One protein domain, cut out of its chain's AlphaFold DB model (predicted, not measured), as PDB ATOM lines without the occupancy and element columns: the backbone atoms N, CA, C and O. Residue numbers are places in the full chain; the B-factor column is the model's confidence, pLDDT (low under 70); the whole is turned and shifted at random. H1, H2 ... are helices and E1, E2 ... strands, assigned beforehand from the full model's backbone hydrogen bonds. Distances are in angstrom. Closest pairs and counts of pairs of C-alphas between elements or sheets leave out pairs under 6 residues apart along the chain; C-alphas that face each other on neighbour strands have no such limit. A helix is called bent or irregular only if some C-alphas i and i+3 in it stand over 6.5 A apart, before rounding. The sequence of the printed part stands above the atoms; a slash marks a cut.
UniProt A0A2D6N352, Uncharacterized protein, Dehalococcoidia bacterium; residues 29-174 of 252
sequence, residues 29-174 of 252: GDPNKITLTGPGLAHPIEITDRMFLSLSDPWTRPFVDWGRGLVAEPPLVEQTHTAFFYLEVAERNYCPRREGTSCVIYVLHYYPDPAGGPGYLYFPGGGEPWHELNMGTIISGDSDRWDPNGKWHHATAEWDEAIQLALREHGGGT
ATOM      1  N   GLY A  29     134.425 134.861 152.386       86.44
ATOM      2  CA  GLY A  29     135.716 135.554 152.198       86.44
ATOM      3  C   GLY A  29     136.234 135.477 150.755       86.44
ATOM      4  O   GLY A  29     135.890 134.535 150.041       86.44
ATOM      5  N   ASP A  30     137.040 136.447 150.323       89.44
ATOM      6  CA  ASP A  30     137.655 136.445 148.985       89.44
ATOM      7  C   ASP A  30     138.998 135.705 149.023       89.44
ATOM      8  O   ASP A  30     139.807 135.995 149.910       89.44
ATOM      9  N   PRO A  31     139.298 134.806 148.063       93.06
ATOM     10  CA  PRO A  31     140.617 134.194 147.955       93.06
ATOM     11  C   PRO A  31     141.729 135.243 148.003       93.06
ATOM     12  O   PRO A  31     141.696 136.239 147.277       93.06
ATOM     13  N   ASN A  32     142.728 135.023 148.854       95.19
ATOM     14  CA  ASN A  32     143.862 135.939 148.997       95.19
ATOM     15  C   ASN A  32     145.140 135.413 148.338       95.19
ATOM     16  O   ASN A  32     146.106 136.160 148.193       95.19
ATOM     17  N   LYS A  33     145.143 134.136 147.950       96.12
ATOM     18  CA  LYS A  33     146.282 133.468 147.333       96.12
ATOM     19  C   LYS A  33     145.833 132.231 146.564       96.12
ATOM     20  O   LYS A  33     144.966 131.486 147.025       96.12
ATOM     21  N   ILE A  34     146.495 131.978 145.440       97.75
ATOM     22  CA  ILE A  34     146.491 130.686 144.754       97.75
ATOM     23  C   ILE A  34     147.922 130.164 144.716       97.75
ATOM     24  O   ILE A  34     148.845 130.935 144.453       97.75
ATOM     25  N   THR A  35     148.122 128.874 144.978       98.06
ATOM     26  CA  THR A  35     149.407 128.224 144.698       98.06
ATOM     27  C   THR A  35     149.256 127.181 143.606       98.06
ATOM     28  O   THR A  35     148.293 126.414 143.601       98.06
ATOM     29  N   LEU A  36     150.204 127.159 142.671       98.12
ATOM     30  CA  LEU A  36     150.298 126.142 141.631       98.12
ATOM     31  C   LEU A  36     151.456 125.206 141.941       98.12
ATOM     32  O   LEU A  36     152.569 125.641 142.231       98.12
ATOM     33  N   THR A  37     151.196 123.912 141.841       97.69
ATOM     34  CA  THR A  37     152.209 122.854 141.934       97.69
ATOM     35  C   THR A  37     152.025 121.900 140.771       97.69
ATOM     36  O   THR A  37     150.927 121.810 140.233       97.69
ATOM     37  N   GLY A  38     153.062 121.175 140.369       96.38
ATOM     38  CA  GLY A  38     152.919 120.204 139.292       96.38
ATOM     39  C   GLY A  38     154.214 119.942 138.535       96.38
ATOM     40  O   GLY A  38     155.286 120.369 138.972       96.38
ATOM     41  N   PRO A  39     154.112 119.223 137.410       93.81
ATOM     42  CA  PRO A  39     155.237 118.892 136.546       93.81
ATOM     43  C   PRO A  39     156.011 120.132 136.091       93.81
ATOM     44  O   PRO A  39     155.431 121.172 135.802       93.81
ATOM     45  N   GLY A  40     157.338 120.022 136.020       92.12
ATOM     46  CA  GLY A  40     158.209 121.103 135.542       92.12
ATOM     47  C   GLY A  40     158.418 122.267 136.520       92.12
ATOM     48  O   GLY A  40     159.289 123.098 136.282       92.12
ATOM     49  N   LEU A  41     157.693 122.326 137.643       94.81
ATOM     50  CA  LEU A  41     157.879 123.368 138.654       94.81
ATOM     51  C   LEU A  41     158.878 122.924 139.728       94.81
ATOM     52  O   LEU A  41     158.629 121.978 140.473       94.81
ATOM     53  N   ALA A  42     160.001 123.639 139.846       94.25
ATOM     54  CA  ALA A  42     160.992 123.390 140.900       94.25
ATOM     55  C   ALA A  42     160.460 123.742 142.303       94.25
ATOM     56  O   ALA A  42     160.822 123.102 143.289       94.25
ATOM     57  N   HIS A  43     159.598 124.756 142.385       95.25
ATOM     58  CA  HIS A  43     158.921 125.193 143.602       95.25
ATOM     59  C   HIS A  43     157.476 125.585 143.266       95.25
ATOM     60  O   HIS A  43     157.206 125.948 142.118       95.25
ATOM     61  N   PRO A  44     156.551 125.547 144.242       96.75
ATOM     62  CA  PRO A  44     155.208 126.072 144.045       96.75
ATOM     63  C   PRO A  44     155.232 127.536 143.588       96.75
ATOM     64  O   PRO A  44     155.982 128.342 144.140       96.75
ATOM     65  N   ILE A  45     154.392 127.883 142.616       97.38
ATOM     66  CA  ILE A  45     154.178 129.277 142.207       97.38
ATOM     67  C   ILE A  45     153.116 129.864 143.120       97.38
ATOM     68  O   ILE A  45     152.052 129.271 143.273       97.38
ATOM     69  N   GLU A  46     153.386 131.027 143.701       96.94
ATOM     70  CA  GLU A  46     152.415 131.767 144.499       96.94
ATOM     71  C   GLU A  46     151.857 132.944 143.693       96.94
ATOM     72  O   GLU A  46     152.607 133.793 143.220       96.94
ATOM     73  N   ILE A  47     150.531 133.002 143.559       97.06
ATOM     74  CA  ILE A  47     149.815 134.072 142.868       97.06
ATOM     75  C   ILE A  47     148.965 134.833 143.889       97.06
ATOM     76  O   ILE A  47     148.031 134.282 144.476       97.06
ATOM     77  N   THR A  48     149.291 136.109 144.090       96.69
ATOM     78  CA  THR A  48     148.609 137.030 145.023       96.69
ATOM     79  C   THR A  48     148.021 138.262 144.329       96.69
ATOM     80  O   THR A  48     147.475 139.149 144.990       96.69
ATOM     81  N   ASP A  49     148.105 138.326 142.996       95.81
ATOM     82  CA  ASP A  49     147.548 139.430 142.217       95.81
ATOM     83  C   ASP A  49     146.026 139.527 142.405       95.81
ATOM     84  O   ASP A  49     145.277 138.586 142.144       95.81
ATOM     85  N   ARG A  50     145.552 140.687 142.869       94.44
ATOM     86  CA  ARG A  50     144.142 140.878 143.245       94.44
ATOM     87  C   ARG A  50     143.204 140.841 142.044       94.44
ATOM     88  O   ARG A  50     142.060 140.419 142.199       94.44
ATOM     89  N   MET A  51     143.668 141.271 140.870       91.88
ATOM     90  CA  MET A  51     142.850 141.241 139.663       91.88
ATOM     91  C   MET A  51     142.623 139.787 139.238       91.88
ATOM     92  O   MET A  51     141.476 139.362 139.097       91.88
ATOM     93  N   PHE A  52     143.685 138.987 139.174       95.38
ATOM     94  CA  PHE A  52     143.611 137.557 138.895       95.38
ATOM     95  C   PHE A  52     142.794 136.781 139.938       95.38
ATOM     96  O   PHE A  52     141.972 135.937 139.580       95.38
ATOM     97  N   LEU A  53     142.962 137.082 141.228       95.44
ATOM     98  CA  LEU A  53     142.196 136.425 142.291       95.44
ATOM     99  C   LEU A  53     140.691 136.687 142.170       95.44
ATOM    100  O   LEU A  53     139.903 135.785 142.443       95.44
ATOM    101  N   SER A  54     140.276 137.865 141.690       92.00
ATOM    102  CA  SER A  54     138.853 138.144 141.447       92.00
ATOM    103  C   SER A  54     138.278 137.355 140.262       92.00
ATOM    104  O   SER A  54     137.121 136.941 140.305       92.00
ATOM    105  N   LEU A  55     139.099 137.056 139.247       94.50
ATOM    106  CA  LEU A  55     138.762 136.128 138.155       94.50
ATOM    107  C   LEU A  55     138.779 134.658 138.596       94.50
ATOM    108  O   LEU A  55     138.317 133.785 137.867       94.50
ATOM    109  N   SER A  56     139.316 134.380 139.779       95.94
ATOM    110  CA  SER A  56     139.540 133.037 140.299       95.94
ATOM    111  C   SER A  56     138.636 132.719 141.492       95.94
ATOM    112  O   SER A  56     138.964 131.863 142.305       95.94
ATOM    113  N   ASP A  57     137.502 133.406 141.634       93.44
ATOM    114  CA  ASP A  57     136.585 133.173 142.749       93.44
ATOM    115  C   ASP A  57     136.009 131.736 142.709       93.44
ATOM    116  O   ASP A  57     135.199 131.422 141.830       93.44
ATOM    117  N   PRO A  58     136.359 130.841 143.657       92.62
ATOM    118  CA  PRO A  58     135.871 129.471 143.646       92.62
ATOM    119  C   PRO A  58     134.376 129.389 143.974       92.62
ATOM    120  O   PRO A  58     133.758 128.371 143.662       92.62
ATOM    121  N   TRP A  59     133.774 130.426 144.572       89.00
ATOM    122  CA  TRP A  59     132.354 130.448 144.938       89.00
ATOM    123  C   TRP A  59     131.448 130.574 143.721       89.00
ATOM    124  O   TRP A  59     130.413 129.912 143.655       89.00
ATOM    125  N   THR A  60     131.834 131.429 142.777       89.38
ATOM    126  CA  THR A  60     131.084 131.683 141.542       89.38
ATOM    127  C   THR A  60     131.671 130.953 140.336       89.38
ATOM    128  O   THR A  60     130.970 130.774 139.342       89.38
ATOM    129  N   ARG A  61     132.919 130.471 140.445       92.81
ATOM    130  CA  ARG A  61     133.666 129.741 139.409       92.81
ATOM    131  C   ARG A  61     133.612 130.445 138.042       92.81
ATOM    132  O   ARG A  61     133.269 129.799 137.047       92.81
ATOM    133  N   PRO A  62     133.933 131.753 137.956       94.44
ATOM    134  CA  PRO A  62     133.844 132.494 136.699       94.44
ATOM    135  C   PRO A  62     134.933 132.072 135.702       94.44
ATOM    136  O   PRO A  62     134.833 132.371 134.521       94.44
ATOM    137  N   PHE A  63     135.945 131.344 136.175       96.19
ATOM    138  CA  PHE A  63     137.040 130.779 135.394       96.19
ATOM    139  C   PHE A  63     136.685 129.490 134.635       96.19
ATOM    140  O   PHE A  63     137.536 128.938 133.944       96.19
ATOM    141  N   VAL A  64     135.452 128.990 134.756       96.25
ATOM    142  CA  VAL A  64     134.968 127.819 134.014       96.25
ATOM    143  C   VAL A  64     134.090 128.270 132.852       96.25
ATOM    144  O   VAL A  64     133.097 128.972 133.052       96.25
ATOM    145  N   ASP A  65     134.391 127.807 131.640       95.94
ATOM    146  CA  ASP A  65     133.521 127.995 130.478       95.94
ATOM    147  C   ASP A  65     132.395 126.949 130.472       95.94
ATOM    148  O   ASP A  65     132.442 125.906 129.813       95.94
ATOM    149  N   TRP A  66     131.334 127.248 131.222       93.50
ATOM    150  CA  TRP A  66     130.126 126.420 131.282       93.50
ATOM    151  C   TRP A  66     129.371 126.332 129.947       93.50
ATOM    152  O   TRP A  66     128.546 125.433 129.767       93.50
ATOM    153  N   GLY A  67     129.601 127.275 129.027       93.75
ATOM    154  CA  GLY A  67     128.929 127.332 127.730       93.75
ATOM    155  C   GLY A  67     129.436 126.269 126.762       93.75
ATOM    156  O   GLY A  67     128.658 125.749 125.961       93.75
ATOM    157  N   ARG A  68     130.716 125.906 126.879       93.31
ATOM    158  CA  ARG A  68     131.371 124.907 126.026       93.31
ATOM    159  C   ARG A  68     131.062 123.458 126.410       93.31
ATOM    160  O   ARG A  68     131.233 122.561 125.590       93.31
ATOM    161  N   GLY A  69     130.535 123.241 127.613       92.06
ATOM    162  CA  GLY A  69     130.161 121.920 128.110       92.06
ATOM    163  C   GLY A  69     131.347 121.119 128.649       92.06
ATOM    164  O   GLY A  69     132.389 121.673 129.000       92.06
ATOM    165  N   LEU A  70     131.145 119.807 128.778       93.62
ATOM    166  CA  LEU A  70     132.153 118.883 129.295       93.62
ATOM    167  C   LEU A  70     133.182 118.536 128.221       93.62
ATOM    168  O   LEU A  70     132.855 118.423 127.040       93.62
ATOM    169  N   VAL A  71     134.411 118.297 128.659       94.94
ATOM    170  CA  VAL A  71     135.487 117.803 127.799       94.94
ATOM    171  C   VAL A  71     135.271 116.305 127.581       94.94
ATOM    172  O   VAL A  71     135.185 115.545 128.543       94.94
ATOM    173  N   ALA A  72     135.149 115.887 126.320       91.25
ATOM    174  CA  ALA A  72     134.832 114.499 125.977       91.25
ATOM    175  C   ALA A  72     136.004 113.537 126.224       91.25
ATOM    176  O   ALA A  72     135.791 112.408 126.660       91.25
ATOM    177  N   GLU A  73     137.228 113.987 125.949       91.56
ATOM    178  CA  GLU A  73     138.447 113.199 126.115       91.56
ATOM    179  C   GLU A  73     139.320 113.842 127.203       91.56
ATOM    180  O   GLU A  73     139.829 114.948 127.003       91.56
ATOM    181  N   PRO A  74     139.443 113.210 128.382       87.44
ATOM    182  CA  PRO A  74     140.178 113.783 129.496       87.44
ATOM    183  C   PRO A  74     141.687 113.827 129.199       87.44
ATOM    184  O   PRO A  74     142.242 112.840 128.709       87.44
ATOM    185  N   PRO A  75     142.382 114.926 129.537       91.44
ATOM    186  CA  PRO A  75     143.837 114.976 129.502       91.44
ATOM    187  C   PRO A  75     144.509 113.972 130.448       91.44
ATOM    188  O   PRO A  75     143.907 113.480 131.404       91.44
ATOM    189  N   LEU A  76     145.801 113.723 130.216       90.00
ATOM    190  CA  LEU A  76     146.629 112.890 131.091       90.00
ATOM    191  C   LEU A  76     146.829 113.568 132.453       90.00
ATOM    192  O   LEU A  76     147.413 114.652 132.541       90.00
ATOM    193  N   VAL A  77     146.373 112.912 133.522       87.12
ATOM    194  CA  VAL A  77     146.386 113.452 134.892       87.12
ATOM    195  C   VAL A  77     147.813 113.730 135.381       87.12
ATOM    196  O   VAL A  77     148.046 114.694 136.109       87.12
ATOM    197  N   GLU A  78     148.795 112.944 134.941       89.38
ATOM    198  CA  GLU A  78     150.203 113.058 135.337       89.38
ATOM    199  C   GLU A  78     150.858 114.359 134.864       89.38
ATOM    200  O   GLU A  78     151.898 114.757 135.387       89.38
ATOM    201  N   GLN A  79     150.260 115.022 133.877       93.69
ATOM    202  CA  GLN A  79     150.753 116.274 133.312       93.69
ATOM    203  C   GLN A  79     150.003 117.503 133.856       93.69
ATOM    204  O   GLN A  79     150.171 118.617 133.359       93.69
ATOM    205  N   THR A  80     149.155 117.313 134.868       96.75
ATOM    206  CA  THR A  80     148.321 118.381 135.421       96.75
ATOM    207  C   THR A  80     149.033 119.162 136.514       96.75
ATOM    208  O   THR A  80     149.790 118.625 137.324       96.75
ATOM    209  N   HIS A  81     148.745 120.455 136.567       97.94
ATOM    210  CA  HIS A  81     149.105 121.325 137.672       97.94
ATOM    211  C   HIS A  81     147.962 121.332 138.680       97.94
ATOM    212  O   HIS A  81     146.800 121.426 138.309       97.94
ATOM    213  N   THR A  82     148.266 121.252 139.968       98.31
ATOM    214  CA  THR A  82     147.271 121.391 141.032       98.31
ATOM    215  C   THR A  82     147.256 122.832 141.522       98.31
ATOM    216  O   THR A  82     148.295 123.349 141.938       98.31
ATOM    217  N   ALA A  83     146.078 123.454 141.486       98.25
ATOM    218  CA  ALA A  83     145.826 124.793 141.991       98.25
ATOM    219  C   ALA A  83     145.139 124.724 143.360       98.25
ATOM    220  O   ALA A  83     144.038 124.186 143.484       98.25
ATOM    221  N   PHE A  84     145.778 125.294 144.381       98.06
ATOM    222  CA  PHE A  84     145.243 125.414 145.736       98.06
ATOM    223  C   PHE A  84     144.795 126.849 145.990       98.06
ATOM    224  O   PHE A  84     145.576 127.781 145.823       98.06
ATOM    225  N   PHE A  85     143.559 127.027 146.440       97.31
ATOM    226  CA  PHE A  85     142.974 128.328 146.749       97.31
ATOM    227  C   PHE A  85     142.988 128.539 148.253       97.31
ATOM    228  O   PHE A  85     142.580 127.652 149.013       97.31
ATOM    229  N   TYR A  86     143.414 129.726 148.672       96.00
ATOM    230  CA  TYR A  86     143.574 130.065 150.076       96.00
ATOM    231  C   TYR A  86     142.729 131.262 150.499       96.00
ATOM    232  O   TYR A  86     142.504 132.189 149.722       96.00
ATOM    233  N   LEU A  87     142.328 131.243 151.770       93.25
ATOM    234  CA  LEU A  87     141.856 132.407 152.522       93.25
ATOM    235  C   LEU A  87     142.774 132.693 153.701       93.25
ATOM    236  O   LEU A  87     143.437 131.791 154.220       93.25
ATOM    237  N   GLU A  88     142.736 133.921 154.201       91.06
ATOM    238  CA  GLU A  88     143.341 134.240 155.487       91.06
ATOM    239  C   GLU A  88     142.507 133.659 156.638       91.06
ATOM    240  O   GLU A  88     141.286 133.786 156.682       91.06
ATOM    241  N   VAL A  89     143.156 133.016 157.614       82.94
ATOM    242  CA  VAL A  89     142.462 132.363 158.741       82.94
ATOM    243  C   VAL A  89     141.692 133.364 159.605       82.94
ATOM    244  O   VAL A  89     140.685 132.992 160.199       82.94
ATOM    245  N   ALA A  90     142.109 134.634 159.660       78.19
ATOM    246  CA  ALA A  90     141.354 135.678 160.359       78.19
ATOM    247  C   ALA A  90     139.906 135.813 159.842       78.19
ATOM    248  O   ALA A  90     139.029 136.267 160.574       78.19
ATOM    249  N   GLU A  91     139.642 135.363 158.616       69.69
ATOM    250  CA  GLU A  91     138.332 135.417 157.975       69.69
ATOM    251  C   GLU A  91     137.464 134.177 158.264       69.69
ATOM    252  O   GLU A  91     136.282 134.164 157.914       69.69
ATOM    253  N   ARG A  92     137.997 133.127 158.920       70.19
ATOM    254  CA  ARG A  92     137.241 131.900 159.231       70.19
ATOM    255  C   ARG A  92     137.590 131.243 160.566       70.19
ATOM    256  O   ARG A  92     138.730 130.902 160.855       70.19
ATOM    257  N   ASN A  93     136.538 130.862 161.293       74.88
ATOM    258  CA  ASN A  93     136.644 130.015 162.489       74.88
ATOM    259  C   ASN A  93     136.923 128.532 162.173       74.88
ATOM    260  O   ASN A  93     137.375 127.798 163.048       74.88
ATOM    261  N   TYR A  94     136.639 128.076 160.948       79.69
ATOM    262  CA  TYR A  94     136.844 126.692 160.522       79.69
ATOM    263  C   TYR A  94     137.790 126.631 159.327       79.69
ATOM    264  O   TYR A  94     137.534 127.253 158.293       79.69
ATOM    265  N   CYS A  95     138.863 125.857 159.483       85.69
ATOM    266  CA  CYS A  95     139.865 125.642 158.458       85.69
ATOM    267  C   CYS A  95     140.239 124.152 158.384       85.69
ATOM    268  O   CYS A  95     140.987 123.688 159.248       85.69
ATOM    269  N   PRO A  96     139.743 123.403 157.378       81.56
ATOM    270  CA  PRO A  96     140.044 121.978 157.233       81.56
ATOM    271  C   PRO A  96     141.542 121.704 157.093       81.56
ATOM    272  O   PRO A  96     142.050 120.711 157.608       81.56
ATOM    273  N   ARG A  97     142.254 122.597 156.395       89.00
ATOM    274  CA  ARG A  97     143.688 122.477 156.151       89.00
ATOM    275  C   ARG A  97     144.367 123.833 156.260       89.00
ATOM    276  O   ARG A  97     144.235 124.686 155.385       89.00
ATOM    277  N   ARG A  98     145.097 124.014 157.358       91.19
ATOM    278  CA  ARG A  98     145.789 125.257 157.694       91.19
ATOM    279  C   ARG A  98     147.254 125.191 157.290       91.19
ATOM    280  O   ARG A  98     147.949 124.241 157.636       91.19
ATOM    281  N   GLU A  99     147.725 126.244 156.640       89.88
ATOM    282  CA  GLU A  99     149.122 126.446 156.258       89.88
ATOM    283  C   GLU A  99     149.555 127.825 156.773       89.88
ATOM    284  O   GLU A  99     149.314 128.864 156.157       89.88
ATOM    285  N   GLY A 100     150.115 127.847 157.988       89.56
ATOM    286  CA  GLY A 100     150.441 129.085 158.699       89.56
ATOM    287  C   GLY A 100     149.198 129.930 159.009       89.56
ATOM    288  O   GLY A 100     148.312 129.518 159.770       89.56
ATOM    289  N   THR A 101     149.143 131.133 158.439       90.31
ATOM    290  CA  THR A 101     148.002 132.061 158.541       90.31
ATOM    291  C   THR A 101     146.983 131.884 157.417       90.31
ATOM    292  O   THR A 101     145.969 132.575 157.419       90.31
ATOM    293  N   SER A 102     147.220 130.968 156.476       92.88
ATOM    294  CA  SER A 102     146.324 130.693 155.354       92.88
ATOM    295  C   SER A 102     145.558 129.383 155.547       92.88
ATOM    296  O   SER A 102     146.005 128.471 156.248       92.88
ATOM    297  N   CYS A 103     144.398 129.279 154.911       94.25
ATOM    298  CA  CYS A 103     143.562 128.091 154.896       94.25
ATOM    299  C   CYS A 103     143.287 127.642 153.469       94.25
ATOM    300  O   CYS A 103     142.776 128.446 152.697       94.25
ATOM    301  N   VAL A 104     143.556 126.378 153.138       95.94
ATOM    302  CA  VAL A 104     143.136 125.806 151.852       95.94
ATOM    303  C   VAL A 104     141.623 125.615 151.878       95.94
ATOM    304  O   VAL A 104     141.091 124.922 152.749       95.94
ATOM    305  N   ILE A 105     140.939 126.227 150.918       94.06
ATOM    306  CA  ILE A 105     139.474 126.221 150.812       94.06
ATOM    307  C   ILE A 105     138.958 125.523 149.559       94.06
ATOM    308  O   ILE A 105     137.795 125.132 149.508       94.06
ATOM    309  N   TYR A 106     139.798 125.384 148.541       96.00
ATOM    310  CA  TYR A 106     139.409 124.776 147.282       96.00
ATOM    311  C   TYR A 106     140.641 124.263 146.547       96.00
ATOM    312  O   TYR A 106     141.713 124.864 146.649       96.00
ATOM    313  N   VAL A 107     140.494 123.157 145.825       97.38
ATOM    314  CA  VAL A 107     141.561 122.550 145.025       97.38
ATOM    315  C   VAL A 107     140.999 122.103 143.683       97.38
ATOM    316  O   VAL A 107     139.918 121.522 143.623       97.38
ATOM    317  N   LEU A 108     141.729 122.349 142.602       97.62
ATOM    318  CA  LEU A 108     141.422 121.800 141.281       97.62
ATOM    319  C   LEU A 108     142.707 121.433 140.547       97.62
ATOM    320  O   LEU A 108     143.796 121.860 140.936       97.62
ATOM    321  N   HIS A 109     142.570 120.669 139.471       98.06
ATOM    322  CA  HIS A 109     143.666 120.366 138.563       98.06
ATOM    323  C   HIS A 109     143.488 121.133 137.257       98.06
ATOM    324  O   HIS A 109     142.372 121.321 136.777       98.06
ATOM    325  N   TYR A 110     144.597 121.582 136.695       98.19
ATOM    326  CA  TYR A 110     144.673 122.369 135.481       98.19
ATOM    327  C   TYR A 110     145.627 121.707 134.490       98.19
ATOM    328  O   TYR A 110     146.754 121.347 134.841       98.19
ATOM    329  N   TYR A 111     145.191 121.572 133.244       97.81
ATOM    330  CA  TYR A 111     146.012 121.092 132.142       97.81
ATOM    331  C   TYR A 111     146.079 122.165 131.048       97.81
ATOM    332  O   TYR A 111     145.033 122.480 130.473       97.81
ATOM    333  N   PRO A 112     147.258 122.738 130.748       96.25
ATOM    334  CA  PRO A 112     147.392 123.653 129.620       96.25
ATOM    335  C   PRO A 112     147.179 122.888 128.311       96.25
ATOM    336  O   PRO A 112     147.718 121.796 128.139       96.25
ATOM    337  N   ASP A 113     146.402 123.445 127.383       94.88
ATOM    338  CA  ASP A 113     146.166 122.800 126.091       94.88
ATOM    339  C   ASP A 113     147.416 122.908 125.196       94.88
ATOM    340  O   ASP A 113     147.779 124.016 124.784       94.88
ATOM    341  N   PRO A 114     148.080 121.794 124.834       90.56
ATOM    342  CA  PRO A 114     149.267 121.836 123.981       90.56
ATOM    343  C   PRO A 114     148.964 122.333 122.561       90.56
ATOM    344  O   PRO A 114     149.879 122.765 121.861       90.56
ATOM    345  N   ALA A 115     147.699 122.291 122.127       91.50
ATOM    346  CA  ALA A 115     147.273 122.835 120.840       91.50
ATOM    347  C   ALA A 115     147.081 124.365 120.858       91.50
ATOM    348  O   ALA A 115     146.782 124.954 119.817       91.50
ATOM    349  N   GLY A 116     147.255 125.017 122.014       87.94
ATOM    350  CA  GLY A 116     147.099 126.463 122.178       87.94
ATOM    351  C   GLY A 116     145.648 126.938 122.293       87.94
ATOM    352  O   GLY A 116     145.398 128.138 122.184       87.94
ATOM    353  N   GLY A 117     144.686 126.029 122.480       91.88
ATOM    354  CA  GLY A 117     143.330 126.381 122.889       91.88
ATOM    355  C   GLY A 117     143.238 126.696 124.389       91.88
ATOM    356  O   GLY A 117     144.250 126.713 125.090       91.88
ATOM    357  N   PRO A 118     142.022 126.956 124.905       93.31
ATOM    358  CA  PRO A 118     141.808 127.109 126.338       93.31
ATOM    359  C   PRO A 118     142.154 125.816 127.071       93.31
ATOM    360  O   PRO A 118     141.682 124.744 126.679       93.31
ATOM    361  N   GLY A 119     142.923 125.933 128.147       97.12
ATOM    362  CA  GLY A 119     143.236 124.818 129.025       97.12
ATOM    363  C   GLY A 119     142.008 124.191 129.683       97.12
ATOM    364  O   GLY A 119     140.861 124.635 129.552       97.12
ATOM    365  N   TYR A 120     142.268 123.115 130.411       97.88
ATOM    366  CA  TYR A 120     141.246 122.243 130.967       97.88
ATOM    367  C   TYR A 120     141.319 122.235 132.489       97.88
ATOM    368  O   TYR A 120     142.400 122.260 133.075       97.88
ATOM    369  N   LEU A 121     140.156 122.176 133.124       97.75
ATOM    370  CA  LEU A 121     139.975 122.189 134.567       97.75
ATOM    371  C   LEU A 121     139.320 120.890 135.004       97.75
ATOM    372  O   LEU A 121     138.267 120.528 134.480       97.75
ATOM    373  N   TYR A 122     139.900 120.231 135.994       97.19
ATOM    374  CA  TYR A 122     139.328 119.055 136.626       97.19
ATOM    375  C   TYR A 122     139.056 119.315 138.097       97.19
ATOM    376  O   TYR A 122     139.920 119.794 138.837       97.19
ATOM    377  N   PHE A 123     137.849 118.972 138.525       95.75
ATOM    378  CA  PHE A 123     137.429 119.103 139.911       95.75
ATOM    379  C   PHE A 123     137.370 117.711 140.532       95.75
ATOM    380  O   PHE A 123     136.650 116.869 139.997       95.75
ATOM    381  N   PRO A 124     138.071 117.452 141.648       95.88
ATOM    382  CA  PRO A 124     138.103 116.123 142.248       95.88
ATOM    383  C   PRO A 124     136.715 115.534 142.540       95.88
ATOM    384  O   PRO A 124     135.852 116.183 143.142       95.88
ATOM    385  N   GLY A 125     136.507 114.296 142.093       94.94
ATOM    386  CA  GLY A 125     135.272 113.529 142.249       94.94
ATOM    387  C   GLY A 125     135.192 112.737 143.555       94.94
ATOM    388  O   GLY A 125     136.133 112.684 144.342       94.94
ATOM    389  N   GLY A 126     134.047 112.094 143.796       94.88
ATOM    390  CA  GLY A 126     133.827 111.280 144.994       94.88
ATOM    391  C   GLY A 126     134.907 110.209 145.191       94.88
ATOM    392  O   GLY A 126     135.178 109.424 144.286       94.88
ATOM    393  N   GLY A 127     135.510 110.165 146.383       95.56
ATOM    394  CA  GLY A 127     136.584 109.221 146.723       95.56
ATOM    395  C   GLY A 127     137.992 109.664 146.313       95.56
ATOM    396  O   GLY A 127     138.966 109.023 146.712       95.56
ATOM    397  N   GLU A 128     138.127 110.766 145.577       95.94
ATOM    398  CA  GLU A 128     139.424 111.330 145.213       95.94
ATOM    399  C   GLU A 128     139.966 112.270 146.298       95.94
ATOM    400  O   GLU A 128     139.201 112.838 147.093       95.94
ATOM    401  N   PRO A 129     141.295 112.485 146.344       95.88
ATOM    402  CA  PRO A 129     141.876 113.512 147.192       95.88
ATOM    403  C   PRO A 129     141.190 114.865 146.982       95.88
ATOM    404  O   PRO A 129     140.874 115.247 145.862       95.88
ATOM    405  N   TRP A 130     140.999 115.609 148.074       95.50
ATOM    406  CA  TRP A 130     140.433 116.969 148.089       95.50
ATOM    407  C   TRP A 130     138.936 117.099 147.813       95.50
ATOM    408  O   TRP A 130     138.388 118.160 148.109       95.50
ATOM    409  N   HIS A 131     138.253 116.050 147.352       94.88
ATOM    410  CA  HIS A 131     136.808 116.098 147.125       94.88
ATOM    411  C   HIS A 131     136.031 116.531 148.377       94.88
ATOM    412  O   HIS A 131     135.267 117.492 148.337       94.88
ATOM    413  N   GLU A 132     136.307 115.895 149.519       93.31
ATOM    414  CA  GLU A 132     135.682 116.230 150.808       93.31
ATOM    415  C   GLU A 132     135.951 117.681 151.236       93.31
ATOM    416  O   GLU A 132     135.078 118.355 151.784       93.31
ATOM    417  N   LEU A 133     137.152 118.198 150.955       94.00
ATOM    418  CA  LEU A 133     137.499 119.590 151.249       94.00
ATOM    419  C   LEU A 133     136.691 120.553 150.370       94.00
ATOM    420  O   LEU A 133     136.129 121.526 150.881       94.00
ATOM    421  N   ASN A 134     136.606 120.271 149.068       94.06
ATOM    422  CA  ASN A 134     135.852 121.081 148.119       94.06
ATOM    423  C   ASN A 134     134.359 121.084 148.458       94.06
ATOM    424  O   ASN A 134     133.773 122.159 148.577       94.06
ATOM    425  N   MET A 135     133.772 119.908 148.696       90.69
ATOM    426  CA  MET A 135     132.361 119.749 149.064       90.69
ATOM    427  C   MET A 135     132.035 120.386 150.417       90.69
ATOM    428  O   MET A 135     131.003 121.042 150.570       90.69
ATOM    429  N   GLY A 136     132.938 120.265 151.395       88.12
ATOM    430  CA  GLY A 136     132.789 120.898 152.705       88.12
ATOM    431  C   GLY A 136     132.842 122.430 152.658       88.12
ATOM    432  O   GLY A 136     132.321 123.098 153.553       88.12
ATOM    433  N   THR A 137     133.441 123.007 151.613       84.81
ATOM    434  CA  THR A 137     133.574 124.464 151.460       84.81
ATOM    435  C   THR A 137     132.519 125.040 150.507       84.81
ATOM    436  O   THR A 137     131.984 126.138 150.736       84.81
ATOM    437  N   ILE A 138     132.170 124.298 149.455       83.81
ATOM    438  CA  ILE A 138     131.213 124.674 148.418       83.81
ATOM    439  C   ILE A 138     130.268 123.506 148.181       83.81
ATOM    440  O   ILE A 138     130.642 122.494 147.601       83.81
ATOM    441  N   ILE A 139     129.012 123.694 148.578       73.50
ATOM    442  CA  ILE A 139     127.936 122.799 148.169       73.50
ATOM    443  C   ILE A 139     127.677 123.090 146.688       73.50
ATOM    444  O   ILE A 139     127.073 124.111 146.353       73.50
ATOM    445  N   SER A 140     128.210 122.242 145.808       69.56
ATOM    446  CA  SER A 140     127.840 122.221 144.391       69.56
ATOM    447  C   SER A 140     126.363 121.830 144.281       69.56
ATOM    448  O   SER A 140     125.902 120.966 145.022       69.56
ATOM    449  N   GLY A 141     125.607 122.494 143.404       64.88
ATOM    450  CA  GLY A 141     124.192 122.174 143.206       64.88
ATOM    451  C   GLY A 141     123.993 120.805 142.551       64.88
ATOM    452  O   GLY A 141     124.804 120.375 141.741       64.88
ATOM    453  N   ASP A 142     122.872 120.165 142.867       62.34
ATOM    454  CA  ASP A 142     122.554 118.757 142.582       62.34
ATOM    455  C   ASP A 142     122.250 118.462 141.097       62.34
ATOM    456  O   ASP A 142     121.887 117.345 140.736       62.34
ATOM    457  N   SER A 143     122.315 119.463 140.220       68.19
ATOM    458  CA  SER A 143     122.029 119.275 138.798       68.19
ATOM    459  C   SER A 143     123.294 118.893 138.035       68.19
ATOM    460  O   SER A 143     124.280 119.626 138.104       68.19
ATOM    461  N   ASP A 144     123.213 117.854 137.202       62.31
ATOM    462  CA  ASP A 144     124.328 117.323 136.396       62.31
ATOM    463  C   ASP A 144     125.101 118.379 135.591       62.31
ATOM    464  O   ASP A 144     126.292 118.211 135.322       62.31
ATOM    465  N   ARG A 145     124.420 119.471 135.214       67.31
ATOM    466  CA  ARG A 145     124.981 120.601 134.462       67.31
ATOM    467  C   ARG A 145     125.918 121.492 135.287       67.31
ATOM    468  O   ARG A 145     126.798 122.120 134.711       67.31
ATOM    469  N   TRP A 146     125.702 121.579 136.596       73.19
ATOM    470  CA  TRP A 146     126.405 122.495 137.506       73.19
ATOM    471  C   TRP A 146     127.210 121.775 138.588       73.19
ATOM    472  O   TRP A 146     127.826 122.436 139.425       73.19
ATOM    473  N   ASP A 147     127.215 120.443 138.569       88.25
ATOM    474  CA  ASP A 147     128.116 119.632 139.371       88.25
ATOM    475  C   ASP A 147     129.385 119.312 138.567       88.25
ATOM    476  O   ASP A 147     129.340 118.441 137.688       88.25
ATOM    477  N   PRO A 148     130.508 120.010 138.822       90.94
ATOM    478  CA  PRO A 148     131.738 119.770 138.088       90.94
ATOM    479  C   PRO A 148     132.572 118.623 138.667       90.94
ATOM    480  O   PRO A 148     133.605 118.278 138.102       90.94
ATOM    481  N   ASN A 149     132.174 118.061 139.811       92.94
ATOM    482  CA  ASN A 149     132.978 117.076 140.520       92.94
ATOM    483  C   ASN A 149     133.170 115.810 139.670       92.94
ATOM    484  O   ASN A 149     132.217 115.265 139.113       92.94
ATOM    485  N   GLY A 150     134.410 115.338 139.585       94.25
ATOM    486  CA  GLY A 150     134.810 114.187 138.778       94.25
ATOM    487  C   GLY A 150     134.805 114.446 137.270       94.25
ATOM    488  O   GLY A 150     134.787 113.490 136.495       94.25
ATOM    489  N   LYS A 151     134.759 115.708 136.824       94.38
ATOM    490  CA  LYS A 151     134.602 116.062 135.407       94.38
ATOM    491  C   LYS A 151     135.633 117.083 134.951       94.38
ATOM    492  O   LYS A 151     136.097 117.931 135.715       94.38
ATOM    493  N   TRP A 152     135.944 117.000 133.661       96.44
ATOM    494  CA  TRP A 152     136.778 117.958 132.952       96.44
ATOM    495  C   TRP A 152     135.925 119.034 132.280       96.44
ATOM    496  O   TRP A 152     134.940 118.744 131.596       96.44
ATOM    497  N   HIS A 153     136.347 120.279 132.453       96.19
ATOM    498  CA  HIS A 153     135.736 121.474 131.890       96.19
ATOM    499  C   HIS A 153     136.782 122.308 131.161       96.19
ATOM    500  O   HIS A 153     137.978 122.173 131.406       96.19
ATOM    501  N   HIS A 154     136.334 123.207 130.295       96.94
ATOM    502  CA  HIS A 154     137.214 124.219 129.727       96.94
ATOM    503  C   HIS A 154     137.396 125.380 130.708       96.94
ATOM    504  O   HIS A 154     136.435 125.822 131.346       96.94
ATOM    505  N   ALA A 155     138.624 125.879 130.819       97.88
ATOM    506  CA  ALA A 155     138.889 127.174 131.425       97.88
ATOM    507  C   ALA A 155     138.380 128.297 130.509       97.88
ATOM    508  O   ALA A 155     138.332 128.142 129.285       97.88
ATOM    509  N   THR A 156     138.028 129.443 131.089       97.62
ATOM    510  CA  THR A 156     137.875 130.668 130.296       97.62
ATOM    511  C   THR A 156     139.231 131.109 129.749       97.62
ATOM    512  O   THR A 156     140.270 130.852 130.359       97.62
ATOM    513  N   ALA A 157     139.227 131.781 128.597       96.56
ATOM    514  CA  ALA A 157     140.457 132.226 127.945       96.56
ATOM    515  C   ALA A 157     141.264 133.178 128.842       96.56
ATOM    516  O   ALA A 157     142.481 133.065 128.926       96.56
ATOM    517  N   GLU A 158     140.580 134.069 129.561       96.44
ATOM    518  CA  GLU A 158     141.208 135.057 130.437       96.44
ATOM    519  C   GLU A 158     141.917 134.402 131.629       96.44
ATOM    520  O   GLU A 158     143.015 134.811 132.008       96.44
ATOM    521  N   TRP A 159     141.301 133.380 132.231       97.56
ATOM    522  CA  TRP A 159     141.911 132.665 133.351       97.56
ATOM    523  C   TRP A 159     143.071 131.785 132.882       97.56
ATOM    524  O   TRP A 159     144.131 131.764 133.510       97.56
ATOM    525  N   ASP A 160     142.881 131.100 131.753       97.75
ATOM    526  CA  ASP A 160     143.893 130.258 131.127       97.75
ATOM    527  C   ASP A 160     145.152 131.052 130.754       97.75
ATOM    528  O   ASP A 160     146.257 130.675 131.143       97.75
ATOM    529  N   GLU A 161     144.997 132.197 130.083       96.19
ATOM    530  CA  GLU A 161     146.115 133.062 129.697       96.19
ATOM    531  C   GLU A 161     146.940 133.500 130.913       96.19
ATOM    532  O   GLU A 161     148.175 133.442 130.884       96.19
ATOM    533  N   ALA A 162     146.268 133.887 131.999       95.94
ATOM    534  CA  ALA A 162     146.921 134.326 133.225       95.94
ATOM    535  C   ALA A 162     147.695 133.192 133.920       95.94
ATOM    536  O   ALA A 162     148.834 133.394 134.350       95.94
ATOM    537  N   ILE A 163     147.132 131.982 133.984       97.25
ATOM    538  CA  ILE A 163     147.827 130.813 134.540       97.25
ATOM    539  C   ILE A 163     149.013 130.417 133.669       97.25
ATOM    540  O   ILE A 163     150.108 130.190 134.188       97.25
ATOM    541  N   GLN A 164     148.836 130.367 132.349       95.88
ATOM    542  CA  GLN A 164     149.932 130.052 131.442       95.88
ATOM    543  C   GLN A 164     151.055 131.092 131.524       95.88
ATOM    544  O   GLN A 164     152.228 130.727 131.447       95.88
ATOM    545  N   LEU A 165     150.732 132.379 131.701       94.75
ATOM    546  CA  LEU A 165     151.737 133.416 131.937       94.75
ATOM    547  C   LEU A 165     152.529 133.140 133.220       94.75
ATOM    548  O   LEU A 165     153.758 133.100 133.161       94.75
ATOM    549  N   ALA A 166     151.848 132.855 134.333       94.94
ATOM    550  CA  ALA A 166     152.501 132.514 135.596       94.94
ATOM    551  C   ALA A 166     153.415 131.280 135.457       94.94
ATOM    552  O   ALA A 166     154.563 131.296 135.911       94.94
ATOM    553  N   LEU A 167     152.943 130.237 134.763       95.00
ATOM    554  CA  LEU A 167     153.722 129.032 134.468       95.00
ATOM    555  C   LEU A 167     154.953 129.330 133.604       95.00
ATOM    556  O   LEU A 167     156.015 128.780 133.871       95.00
ATOM    557  N   ARG A 168     154.863 130.210 132.598       93.75
ATOM    558  CA  ARG A 168     156.021 130.586 131.765       93.75
ATOM    559  C   ARG A 168     157.062 131.387 132.540       93.75
ATOM    560  O   ARG A 168     158.254 131.134 132.393       93.75
ATOM    561  N   GLU A 169     156.624 132.341 133.356       91.81
ATOM    562  CA  GLU A 169     157.528 133.210 134.117       91.81
ATOM    563  C   GLU A 169     158.320 132.442 135.185       91.81
ATOM    564  O   GLU A 169     159.460 132.795 135.475       91.81
ATOM    565  N   HIS A 170     157.736 131.380 135.749       86.62
ATOM    566  CA  HIS A 170     158.311 130.656 136.888       86.62
ATOM    567  C   HIS A 170     158.762 129.225 136.549       86.62
ATOM    568  O   HIS A 170     159.615 128.666 137.234       86.62
ATOM    569  N   GLY A 171     158.235 128.638 135.475       73.25
ATOM    570  CA  GLY A 171     158.614 127.327 134.936       73.25
ATOM    571  C   GLY A 171     159.860 127.357 134.045       73.25
ATOM    572  O   GLY A 171     160.272 126.322 133.534       73.25
ATOM    573  N   GLY A 172     160.506 128.521 133.882       57.38
ATOM    574  CA  GLY A 172     161.743 128.703 133.104       57.38
ATOM    575  C   GLY A 172     162.983 127.962 133.636       57.38
ATOM    576  O   GLY A 172     164.070 128.093 133.074       57.38
ATOM    577  N   GLY A 173     162.840 127.159 134.692       50.38
ATOM    578  CA  GLY A 173     163.837 126.182 135.111       50.38
ATOM    579  C   GLY A 173     163.805 124.942 134.218       50.38
ATOM    580  O   GLY A 173     163.193 123.943 134.572       50.38
ATOM    581  N   THR A 174     164.522 125.004 133.094       47.72
ATOM    582  CA  THR A 174     164.943 123.835 132.296       47.72
ATOM    583  C   THR A 174     163.883 123.225 131.370       47.72
ATOM    584  O   THR A 174     163.503 122.069 131.513       47.72
TER     585      THR A 174
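Overview. This is residues 29 to 174 of the 252 residues of an uncharacterized protein of Dehalococcoidia bacterium (UniProt A0A2D6N352). One strongly twisted, branched sheet of seven strands has the long, bent strand E5 running through it, with the helix H2 packed slantwise over E5. The longest helix, H3, packs beside the strands near E1 and E2, and the small helix H1 sits by its beginning. The printed part has 146 residues, with three named helices and seven named strands in the order E1 E2 H1 E3 E4 E5 E6 H2 E7 H3, and the neighbour strands are antiparallel. The class is mixed, helices and strands, though under half of the residues, 64, are in named elements. The whole is compact, with a radius of gyration of the C-alphas of 14.6 A and spans of 44 by 40 by 28 A.

Arrangement. E1, residues 33 to 37, forms a hairpin with E2, residues 45 to 47; N 34 and O 47 are 2.9 A apart, within hydrogen-bond range. H1, residues 50 to 55, only grazes the sheet with its residues 50 to 53. E3, residues 81 to 88, lies on the other side of E1 from E2, with N 35 and O 84 at 2.9 A. E5, residues 102 to 111, is the antiparallel neighbour of E3, with N 83 and O 108 at 2.8 A, and bends by 68 degrees at residue 105. On the other side of E5 from E3 are E4, residues 97 to 99, with N 99 and O 102 at 2.8 A, and E6, residues 120 to 123, with N 109 and O 122 at 2.9 A. E4, E5 and E6 form a meander, each strand the antiparallel neighbour of the one before. H2, residues 131 to 137, is over E5 at a height over the sheet of 7.4 A; their closest C-alphas, of Tyr 106 and Asn 134, are 5.2 A apart. E7, residues 151 to 154, is an edge strand beside E6, with N 121 and O 153 at 2.8 A. H3, residues 157 to 170, is on the sheet at a height of 7.5 A, only just over none of its strands, with 2 of its 14 C-alphas falling on E1 and 2 on E2. H3 only just touches H1, with 3 pairs of C-alphas within 8 A, by its residues 159 to 162 alone; the closest are those of Leu 55 and Trp 159, 6.7 A apart. In H1, H2 and H3 every O i to N i+4 pair is within hydrogen-bond range.

Along the chain. E1 begins at C-alpha 33, (146.282, 133.468, 147.333). E3 is 22.7 A long, E5 25.1 A and H3 20.0 A. H3 ends at C-alpha 170, (158.311, 130.656, 136.888).

Size, cuts and confidence. The C-alphas of Asp 142 and Thr 174, the two farthest apart, are 43.9 A apart. The printed part has no cut. The links H1 to E3 and H2 to E7 are long. The pLDDT is under 70 at residues 91, 140 to 145 and 172 to 174.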